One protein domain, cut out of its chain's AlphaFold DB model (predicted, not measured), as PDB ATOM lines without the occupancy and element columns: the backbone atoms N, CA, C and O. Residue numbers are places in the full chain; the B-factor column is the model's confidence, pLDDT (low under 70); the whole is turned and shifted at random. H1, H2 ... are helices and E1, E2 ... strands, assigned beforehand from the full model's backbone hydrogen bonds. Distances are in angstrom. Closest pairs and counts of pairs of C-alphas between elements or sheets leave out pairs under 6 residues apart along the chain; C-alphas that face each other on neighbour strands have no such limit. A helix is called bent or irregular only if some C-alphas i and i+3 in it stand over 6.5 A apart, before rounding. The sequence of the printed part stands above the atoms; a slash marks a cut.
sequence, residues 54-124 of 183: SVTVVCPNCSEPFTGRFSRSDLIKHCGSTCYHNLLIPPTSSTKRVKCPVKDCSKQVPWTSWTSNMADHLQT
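Overview. This is residues 54 to 124 of the 183 residues of an uncharacterized protein of Rhizoclosmatium globosum (UniProt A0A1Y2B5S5). What does one see first? Two helices of 13 residues each, H1 and H2, cross at about a right angle and pack on each other, and a small hairpin of two short strands, E1 and E2, packs on H2. A loop folded back on itself, residues 54 to 70, comes before H1, and another long loop, residues 84 to 96, leads from H1 to the hairpin. What are the parts? Of 71 printed residues, under half, 32, are in named elements, in the order H1, E1, E2, H2; the class is mostly helix, and the sheet, E1 - E2, is antiparallel. How large is it? It is compact, with a radius of gyration of the C-alphas of 11.5 A, and only just elongated, spanning 35 by 23 by 20 A.

Along the chain. What comes before the first helix? Residues 54 to 70 hold no named element; residues 57 to 58 pair with 65 to 66, antiparallel. Where are the helices? H1, residues 71 to 83, starts with C-alpha 71 at (24.021, -5.503, -20.778) and is 15.8 A long; it is irregular, but only just, with C-alphas 80 and 83 6.52 A apart. H2, residues 111 to 123, is 18.6 A long and ends with C-alpha 123 at (16.396, -12.993, -15.290); it is irregular, with C-alphas 112 and 115 8.6 A apart. Where are the strands? E1 is residues 97 to 99, with C-alpha 97 at (11.371, -19.987, -32.158), and E2 is residues 108 to 110.

Arrangement. How do the helices meet? H1, with residues 72 to 76 alone, touches H2, with residues 115 to 120 alone; the closest C-alphas are those of Arg 72 and Ala 119, 5.5 A apart. Their lines are about perpendicular, at 86 degrees. What joins the strands? E1 and E2 form a hairpin, antiparallel at 151 degrees, with N 98 and O 109 within hydrogen-bond range at 2.9 A, as are N 109 and O 98. How near is H2 to them? Its closest C-alphas to E1 are those of Trp 111 and Arg 97, 5.1 A apart, and to E2 those of Asn 117 and Val 109, 6.4 A apart. H1 and E2 are apart. Are the helix backbones complete? O i to N i+4 pairs are within hydrogen-bond range for 8 of 9 in H1 and 7 of 9 in H2.

Size, cuts and confidence. What makes the greatest distance? The two C-alphas farthest apart are those of Ser 54 and Ser 94, at 35.5 A. Which links are long? The link H1 to E1, 13 residues, is long, E1 to E2 is short, and E2 to H2 is tight; the printed part has no cut. Where is confidence low? The mean pLDDT of the printed part is 81.3, and residue 54 and residues 85 to 95 are under 70.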
ATOM      1  N   SER A  54      20.831   2.225 -14.584       61.50
ATOM      2  CA  SER A  54      21.624   1.177 -15.213       61.50
ATOM      3  C   SER A  54      21.063  -0.174 -14.761       61.50
ATOM      4  O   SER A  54      21.257  -0.589 -13.624       61.50
ATOM      5  N   VAL A  55      20.297  -0.831 -15.636       75.19
ATOM      6  CA  VAL A  55      19.710  -2.143 -15.349       75.19
ATOM      7  C   VAL A  55      20.833  -3.174 -15.384       75.19
ATOM      8  O   VAL A  55      21.322  -3.534 -16.460       75.19
ATOM      9  N   THR A  56      21.257  -3.615 -14.202       83.69
ATOM     10  CA  THR A  56      22.139  -4.770 -14.040       83.69
ATOM     11  C   THR A  56      21.342  -6.033 -14.336       83.69
ATOM     12  O   THR A  56      20.307  -6.267 -13.715       83.69
ATOM     13  N   VAL A  57      21.810  -6.837 -15.287       86.56
ATOM     14  CA  VAL A  57      21.250  -8.162 -15.587       86.56
ATOM     15  C   VAL A  57      22.282  -9.222 -15.251       86.56
ATOM     16  O   VAL A  57      23.477  -8.990 -15.400       86.56
ATOM     17  N   VAL A  58      21.839 -10.380 -14.783       87.69
ATOM     18  CA  VAL A  58      22.726 -11.425 -14.266       87.69
ATOM     19  C   VAL A  58      22.522 -12.714 -15.050       87.69
ATOM     20  O   VAL A  58      21.399 -13.061 -15.417       87.69
ATOM     21  N   CYS A  59      23.595 -13.443 -15.342       87.06
ATOM     22  CA  CYS A  59      23.456 -14.755 -15.966       87.06
ATOM     23  C   CYS A  59      22.977 -15.803 -14.946       87.06
ATOM     24  O   CYS A  59      23.634 -15.992 -13.928       87.06
ATOM     25  N   PRO A  60      21.910 -16.570 -15.216       83.12
ATOM     26  CA  PRO A  60      21.408 -17.571 -14.271       83.12
ATOM     27  C   PRO A  60      22.318 -18.799 -14.093       83.12
ATOM     28  O   PRO A  60      22.088 -19.597 -13.191       83.12
ATOM     29  N   ASN A  61      23.344 -18.976 -14.933       79.69
ATOM     30  CA  ASN A  61      24.268 -20.115 -14.837       79.69
ATOM     31  C   ASN A  61      25.589 -19.801 -14.123       79.69
ATOM     32  O   ASN A  61      26.163 -20.681 -13.495       79.69
ATOM     33  N   CYS A  62      26.114 -18.583 -14.270       76.44
ATOM     34  CA  CYS A  62      27.369 -18.160 -13.636       76.44
ATOM     35  C   CYS A  62      27.204 -17.021 -12.639       76.44
ATOM     36  O   CYS A  62      28.160 -16.683 -11.951       76.44
ATOM     37  N   SER A  63      26.034 -16.395 -12.608       79.81
ATOM     38  CA  SER A  63      25.762 -15.178 -11.854       79.81
ATOM     39  C   SER A  63      26.668 -13.991 -12.196       79.81
ATOM     40  O   SER A  63      26.767 -13.049 -11.415       79.81
ATOM     41  N   GLU A  64      27.294 -13.995 -13.377       80.75
ATOM     42  CA  GLU A  64      28.074 -12.856 -13.854       80.75
ATOM     43  C   GLU A  64      27.143 -11.655 -14.097       80.75
ATOM     44  O   GLU A  64      26.130 -11.806 -14.799       80.75
ATOM     45  N   PRO A  65      27.434 -10.486 -13.495       82.75
ATOM     46  CA  PRO A  65      26.638  -9.286 -13.672       82.75
ATOM     47  C   PRO A  65      27.063  -8.532 -14.936       82.75
ATOM     48  O   PRO A  65      28.240  -8.269 -15.165       82.75
ATOM     49  N   PHE A  66      26.079  -8.106 -15.718       87.75
ATOM     50  CA  PHE A  66      26.250  -7.264 -16.892       87.75
ATOM     51  C   PHE A  66      25.593  -5.915 -16.628       87.75
ATOM     52  O   PHE A  66      24.401  -5.832 -16.316       87.75
ATOM     53  N   THR A  67      26.363  -4.845 -16.786       87.44
ATOM     54  CA  THR A  67      25.920  -3.465 -16.563       87.44
ATOM     55  C   THR A  67      26.139  -2.620 -17.807       87.44
ATOM     56  O   THR A  67      27.063  -2.864 -18.576       87.44
ATOM     57  N   GLY A  68      25.324  -1.582 -17.986       86.12
ATOM     58  CA  GLY A  68      25.475  -0.622 -19.082       86.12
ATOM     59  C   GLY A  68      24.471  -0.821 -20.216       86.12
ATOM     60  O   GLY A  68      23.509  -1.576 -20.099       86.12
ATOM     61  N   ARG A  69      24.671  -0.092 -21.320       85.62
ATOM     62  CA  ARG A  69      23.687   0.016 -22.416       85.62
ATOM     63  C   ARG A  69      23.490  -1.299 -23.187       85.62
ATOM     64  O   ARG A  69      22.404  -1.541 -23.702       85.62
ATOM     65  N   PHE A  70      24.516  -2.146 -23.241       87.44
ATOM     66  CA  PHE A  70      24.506  -3.414 -23.979       87.44
ATOM     67  C   PHE A  70      24.348  -4.643 -23.079       87.44
ATOM     68  O   PHE A  70      24.432  -5.768 -23.565       87.44
ATOM     69  N   SER A  71      24.028  -4.446 -21.795       88.00
ATOM     70  CA  SER A  71      24.021  -5.503 -20.778       88.00
ATOM     71  C   SER A  71      23.201  -6.739 -21.170       88.00
ATOM     72  O   SER A  71      23.636  -7.868 -20.967       88.00
ATOM     73  N   ARG A  72      22.046  -6.549 -21.820       88.19
ATOM     74  CA  ARG A  72      21.211  -7.644 -22.347       88.19
ATOM     75  C   ARG A  72      21.867  -8.410 -23.493       88.19
ATOM     76  O   ARG A  72      21.786  -9.634 -23.546       88.19
ATOM     77  N   SER A  73      22.489  -7.706 -24.431       88.38
ATOM     78  CA  SER A  73      23.166  -8.329 -25.570       88.38
ATOM     79  C   SER A  73      24.416  -9.079 -25.124       88.38
ATOM     80  O   SER A  73      24.655 -10.192 -25.589       88.38
ATOM     81  N   ASP A  74      25.175  -8.494 -24.200       89.19
ATOM     82  CA  ASP A  74      26.377  -9.100 -23.633       89.19
ATOM     83  C   ASP A  74      26.030 -10.343 -22.815       89.19
ATOM     84  O   ASP A  74      26.663 -11.382 -22.998       89.19
ATOM     85  N   LEU A  75      24.936 -10.297 -22.046       88.44
ATOM     86  CA  LEU A  75      24.383 -11.468 -21.371       88.44
ATOM     87  C   LEU A  75      24.095 -12.611 -22.356       88.44
ATOM     88  O   LEU A  75      24.487 -13.748 -22.101       88.44
ATOM     89  N   ILE A  76      23.426 -12.342 -23.482       89.25
ATOM     90  CA  ILE A  76      23.101 -13.385 -24.469       89.25
ATOM     91  C   ILE A  76      24.352 -13.953 -25.133       89.25
ATOM     92  O   ILE A  76      24.457 -15.172 -25.263       89.25
ATOM     93  N   LYS A  77      25.312 -13.104 -25.513       87.50
ATOM     94  CA  LYS A  77      26.591 -13.555 -26.078       87.50
ATOM     95  C   LYS A  77      27.348 -14.431 -25.085       87.50
ATOM     96  O   LYS A  77      27.770 -15.523 -25.451       87.50
ATOM     97  N   HIS A  78      27.448 -13.992 -23.833       86.94
ATOM     98  CA  HIS A  78      28.054 -14.754 -22.748       86.94
ATOM     99  C   HIS A  78      27.347 -16.102 -22.542       86.94
ATOM    100  O   HIS A  78      27.982 -17.157 -22.476       86.94
ATOM    101  N   CYS A  79      26.015 -16.088 -22.468       85.94
ATOM    102  CA  CYS A  79      25.216 -17.293 -22.282       85.94
ATOM    103  C   CYS A  79      25.425 -18.272 -23.439       85.94
ATOM    104  O   CYS A  79      25.652 -19.454 -23.198       85.94
ATOM    105  N   GLY A  80      25.418 -17.772 -24.675       82.75
ATOM    106  CA  GLY A  80      25.661 -18.555 -25.879       82.75
ATOM    107  C   GLY A  80      27.059 -19.154 -25.936       82.75
ATOM    108  O   GLY A  80      27.172 -20.346 -26.163       82.75
ATOM    109  N   SER A  81      28.124 -18.395 -25.690       77.06
ATOM    110  CA  SER A  81      29.492 -18.892 -25.896       77.06
ATOM    111  C   SER A  81      30.088 -19.614 -24.684       77.06
ATOM    112  O   SER A  81      30.855 -20.561 -24.838       77.06
ATOM    113  N   THR A  82      29.753 -19.169 -23.471       76.06
ATOM    114  CA  THR A  82      30.549 -19.457 -22.264       76.06
ATOM    115  C   THR A  82      29.808 -20.319 -21.250       76.06
ATOM    116  O   THR A  82      30.419 -21.137 -20.560       76.06
ATOM    117  N   CYS A  83      28.492 -20.140 -21.129       79.06
ATOM    118  CA  CYS A  83      27.691 -20.814 -20.106       79.06
ATOM    119  C   CYS A  83      26.896 -22.000 -20.636       79.06
ATOM    120  O   CYS A  83      26.818 -23.021 -19.959       79.06
ATOM    121  N   TYR A  84      26.340 -21.878 -21.836       78.06
ATOM    122  CA  TYR A  84      25.455 -22.881 -22.415       78.06
ATOM    123  C   TYR A  84      25.965 -23.408 -23.766       78.06
ATOM    124  O   TYR A  84      25.173 -23.948 -24.522       78.06
ATOM    125  N   HIS A  85      27.262 -23.270 -24.078       69.81
ATOM    126  CA  HIS A  85      27.950 -23.964 -25.187       69.81
ATOM    127  C   HIS A  85      27.157 -24.023 -26.514       69.81
ATOM    128  O   HIS A  85      26.886 -25.083 -27.065       69.81
ATOM    129  N   ASN A  86      26.785 -22.856 -27.027       65.44
ATOM    130  CA  ASN A  86      26.038 -22.600 -28.260       65.44
ATOM    131  C   ASN A  86      24.568 -23.056 -28.276       65.44
ATOM    132  O   ASN A  86      23.906 -22.889 -29.294       65.44
ATOM    133  N   LEU A  87      23.993 -23.505 -27.153       67.94
ATOM    134  CA  LEU A  87      22.570 -23.884 -27.063       67.94
ATOM    135  C   LEU A  87      21.593 -22.697 -27.213       67.94
ATOM    136  O   LEU A  87      20.408 -22.902 -27.457       67.94
ATOM    137  N   LEU A  88      22.080 -21.457 -27.066       67.50
ATOM    138  CA  LEU A  88      21.325 -20.218 -27.332       67.50
ATOM    139  C   LEU A  88      21.485 -19.703 -28.765       67.50
ATOM    140  O   LEU A  88      20.857 -18.709 -29.134       67.50
ATOM    141  N   ILE A  89      22.361 -20.318 -29.554       64.44
ATOM    142  CA  ILE A  89      22.533 -19.971 -30.959       64.44
ATOM    143  C   ILE A  89      21.570 -20.873 -31.725       64.44
ATOM    144  O   ILE A  89      21.636 -22.093 -31.569       64.44
ATOM    145  N   PRO A  90      20.630 -20.327 -32.510       61.53
ATOM    146  CA  PRO A  90      19.746 -21.191 -33.272       61.53
ATOM    147  C   PRO A  90      20.569 -22.000 -34.292       61.53
ATOM    148  O   PRO A  90      21.473 -21.476 -34.953       61.53
ATOM    149  N   PRO A  91      20.231 -23.270 -34.503       59.09
ATOM    150  CA  PRO A  91      20.698 -23.983 -35.671       59.09
ATOM    151  C   PRO A  91      19.862 -23.527 -36.872       59.09
ATOM    152  O   PRO A  91      18.778 -24.045 -37.116       59.09
ATOM    153  N   THR A  92      20.378 -22.565 -37.643       57.28
ATOM    154  CA  THR A  92      19.885 -22.167 -38.980       57.28
ATOM    155  C   THR A  92      18.451 -21.597 -39.061       57.28
ATOM    156  O   THR A  92      17.614 -21.736 -38.171       57.28
ATOM    157  N   SER A  93      18.173 -20.880 -40.154       57.94
ATOM    158  CA  SER A  93      17.007 -20.008 -40.396       57.94
ATOM    159  C   SER A  93      15.624 -20.682 -40.409       57.94
ATOM    160  O   SER A  93      14.617 -19.989 -40.545       57.94
ATOM    161  N   SER A  94      15.535 -22.005 -40.257       64.50
ATOM    162  CA  SER A  94      14.274 -22.757 -40.326       64.50
ATOM    163  C   SER A  94      13.467 -22.744 -39.018       64.50
ATOM    164  O   SER A  94      12.270 -23.036 -39.025       64.50
ATOM    165  N   THR A  95      14.074 -22.363 -37.888       66.06
ATOM    166  CA  THR A  95      13.401 -22.344 -36.579       66.06
ATOM    167  C   THR A  95      12.887 -20.946 -36.219       66.06
ATOM    168  O   THR A  95      13.619 -20.048 -35.819       66.06
ATOM    169  N   LYS A  96      11.565 -20.741 -36.311       82.44
ATOM    170  CA  LYS A  96      10.909 -19.459 -35.963       82.44
ATOM    171  C   LYS A  96      10.957 -19.132 -34.459       82.44
ATOM    172  O   LYS A  96      10.622 -18.017 -34.049       82.44
ATOM    173  N   ARG A  97      11.324 -20.101 -33.619       85.25
ATOM    174  CA  ARG A  97      11.371 -19.987 -32.158       85.25
ATOM    175  C   ARG A  97      12.664 -20.581 -31.632       85.25
ATOM    176  O   ARG A  97      13.136 -21.587 -32.149       85.25
ATOM    177  N   VAL A  98      13.161 -19.999 -30.555       85.56
ATOM    178  CA  VAL A  98      14.372 -20.458 -29.882       85.56
ATOM    179  C   VAL A  98      14.026 -20.824 -28.449       85.56
ATOM    180  O   VAL A  98      13.259 -20.123 -27.779       85.56
ATOM    181  N   LYS A  99      14.568 -21.952 -27.999       87.19
ATOM    182  CA  LYS A  99      14.260 -22.556 -26.704       87.19
ATOM    183  C   LYS A  99      15.160 -21.987 -25.610       87.19
ATOM    184  O   LYS A  99      16.294 -21.593 -25.868       87.19
ATOM    185  N   CYS A 100      14.642 -21.941 -24.389       88.19
ATOM    186  CA  CYS A 100      15.444 -21.637 -23.217       88.19
ATOM    187  C   CYS A 100      16.477 -22.756 -22.974       88.19
ATOM    188  O   CYS A 100      16.124 -23.931 -23.059       88.19
ATOM    189  N   PRO A 101      17.737 -22.416 -22.664       82.81
ATOM    190  CA  PRO A 101      18.801 -23.381 -22.373       82.81
ATOM    191  C   PRO A 101      18.764 -23.931 -20.935       82.81
ATOM    192  O   PRO A 101      19.521 -24.840 -20.600       82.81
ATOM    193  N   VAL A 102      17.951 -23.344 -20.050       82.31
ATOM    194  CA  VAL A 102      17.865 -23.751 -18.644       82.31
ATOM    195  C   VAL A 102      17.142 -25.093 -18.559       82.31
ATOM    196  O   VAL A 102      16.058 -25.255 -19.122       82.31
ATOM    197  N   LYS A 103      17.743 -26.055 -17.847       75.69
ATOM    198  CA  LYS A 103      17.126 -27.361 -17.579       75.69
ATOM    199  C   LYS A 103      15.735 -27.174 -16.964       75.69
ATOM    200  O   LYS A 103      15.535 -26.258 -16.172       75.69
ATOM    201  N   ASP A 104      14.787 -28.012 -17.366       78.06
ATOM    202  CA  ASP A 104      13.394 -27.962 -16.898       78.06
ATOM    203  C   ASP A 104      12.612 -26.696 -17.316       78.06
ATOM    204  O   ASP A 104      11.492 -26.467 -16.858       78.06
ATOM    205  N   CYS A 105      13.148 -25.879 -18.238       84.00
ATOM    206  CA  CYS A 105      12.432 -24.744 -18.814       84.00
ATOM    207  C   CYS A 105      11.988 -25.012 -20.259       84.00
ATOM    208  O   CYS A 105      12.777 -24.956 -21.199       84.00
ATOM    209  N   SER A 106      10.682 -25.192 -20.464       85.25
ATOM    210  CA  SER A 106      10.091 -25.388 -21.800       85.25
ATOM    211  C   SER A 106       9.776 -24.081 -22.545       85.25
ATOM    212  O   SER A 106       9.142 -24.104 -23.603       85.25
ATOM    213  N   LYS A 107      10.183 -22.920 -22.010       87.44
ATOM    214  CA  LYS A 107       9.867 -21.607 -22.592       87.44
ATOM    215  C   LYS A 107      10.614 -21.411 -23.911       87.44
ATOM    216  O   LYS A 107      11.806 -21.692 -24.020       87.44
ATOM    217  N   GLN A 108       9.913 -20.881 -24.909       88.81
ATOM    218  CA  GLN A 108      10.479 -20.528 -26.209       88.81
ATOM    219  C   GLN A 108      10.086 -19.098 -26.555       88.81
ATOM    220  O   GLN A 108       8.952 -18.689 -26.299       88.81
ATOM    221  N   VAL A 109      10.998 -18.340 -27.153       87.94
ATOM    222  CA  VAL A 109      10.732 -16.961 -27.586       87.94
ATOM    223  C   VAL A 109      10.884 -16.859 -29.111       87.94
ATOM    224  O   VAL A 109      11.592 -17.670 -29.715       87.94
ATOM    225  N   PRO A 110      10.169 -15.933 -29.773       87.31
ATOM    226  CA  PRO A 110      10.243 -15.781 -31.225       87.31
ATOM    227  C   PRO A 110      11.638 -15.340 -31.684       87.31
ATOM    228  O   PRO A 110      12.284 -14.535 -31.014       87.31
ATOM    229  N   TRP A 111      12.061 -15.822 -32.857       83.38
ATOM    230  CA  TRP A 111      13.358 -15.508 -33.472       83.38
ATOM    231  C   TRP A 111      13.572 -13.999 -33.674       83.38
ATOM    232  O   TRP A 111      14.628 -13.467 -33.347       83.38
ATOM    233  N   THR A 112      12.536 -13.287 -34.128       84.12
ATOM    234  CA  THR A 112      12.577 -11.854 -34.490       84.12
ATOM    235  C   THR A 112      13.003 -10.924 -33.355       84.12
ATOM    236  O   THR A 112      13.515  -9.838 -33.609       84.12
ATOM    237  N   SER A 113      12.788 -11.324 -32.102       85.12
ATOM    238  CA  SER A 113      13.154 -10.540 -30.913       85.12
ATOM    239  C   SER A 113      13.802 -11.428 -29.853       85.12
ATOM    240  O   SER A 113      13.629 -11.219 -28.652       85.12
ATOM    241  N   TRP A 114      14.524 -12.455 -30.312       85.19
ATOM    242  CA  TRP A 114      15.113 -13.496 -29.476       85.19
ATOM    243  C   TRP A 114      16.011 -12.926 -28.377       85.19
ATOM    244  O   TRP A 114      15.858 -13.292 -27.217       85.19
ATOM    245  N   THR A 115      16.912 -12.010 -28.727       86.25
ATOM    246  CA  THR A 115      17.950 -11.502 -27.821       86.25
ATOM    247  C   THR A 115      17.356 -10.808 -26.598       86.25
ATOM    248  O   THR A 115      17.654 -11.193 -25.471       86.25
ATOM    249  N   SER A 116      16.472  -9.831 -26.801       87.25
ATOM    250  CA  SER A 116      15.836  -9.090 -25.707       87.25
ATOM    251  C   SER A 116      14.909  -9.981 -24.881       87.25
ATOM    252  O   SER A 116      15.021 -10.023 -23.658       87.25
ATOM    253  N   ASN A 117      14.052 -10.764 -25.546       89.38
ATOM    254  CA  ASN A 117      13.071 -11.609 -24.863       89.38
ATOM    255  C   ASN A 117      13.731 -12.738 -24.067       89.38
ATOM    256  O   ASN A 117      13.239 -13.115 -23.002       89.38
ATOM    257  N   MET A 118      14.827 -13.299 -24.581       89.06
ATOM    258  CA  MET A 118      15.594 -14.303 -23.859       89.06
ATOM    259  C   MET A 118      16.378 -13.670 -22.712       89.06
ATOM    260  O   MET A 118      16.401 -14.248 -21.635       89.06
ATOM    261  N   ALA A 119      16.958 -12.478 -22.882       88.56
ATOM    262  CA  ALA A 119      17.697 -11.814 -21.809       88.56
ATOM    263  C   ALA A 119      16.794 -11.548 -20.595       88.56
ATOM    264  O   ALA A 119      17.166 -11.889 -19.472       88.56
ATOM    265  N   ASP A 120      15.590 -11.023 -20.834       88.94
ATOM    266  CA  ASP A 120      14.597 -10.792 -19.780       88.94
ATOM    267  C   ASP A 120      14.090 -12.116 -19.186       88.94
ATOM    268  O   ASP A 120      13.942 -12.241 -17.972       88.94
ATOM    269  N   HIS A 121      13.876 -13.147 -20.012       89.50
ATOM    270  CA  HIS A 121      13.496 -14.467 -19.512       89.50
ATOM    271  C   HIS A 121      14.578 -15.096 -18.627       89.50
ATOM    272  O   HIS A 121      14.253 -15.696 -17.610       89.50
ATOM    273  N   LEU A 122      15.857 -14.958 -18.972       87.06
ATOM    274  CA  LEU A 122      16.951 -15.489 -18.163       87.06
ATOM    275  C   LEU A 122      16.994 -14.852 -16.771       87.06
ATOM    276  O   LEU A 122      17.382 -15.530 -15.825       87.06
ATOM    277  N   GLN A 123      16.518 -13.612 -16.613       87.44
ATOM    278  CA  GLN A 123      16.396 -12.993 -15.290       87.44
ATOM    279  C   GLN A 123      15.366 -13.698 -14.398       87.44
ATOM    280  O   GLN A 123      15.536 -13.704 -13.186       87.44
ATOM    281  N   THR A 124      14.345 -14.366 -14.957       84.88
ATOM    282  CA  THR A 124      13.389 -15.150 -14.143       84.88
ATOM    283  C   THR A 124      14.019 -16.402 -13.539       84.88
ATOM    284  O   THR A 124      13.457 -16.991 -12.625       84.88
TER     285      THR A 124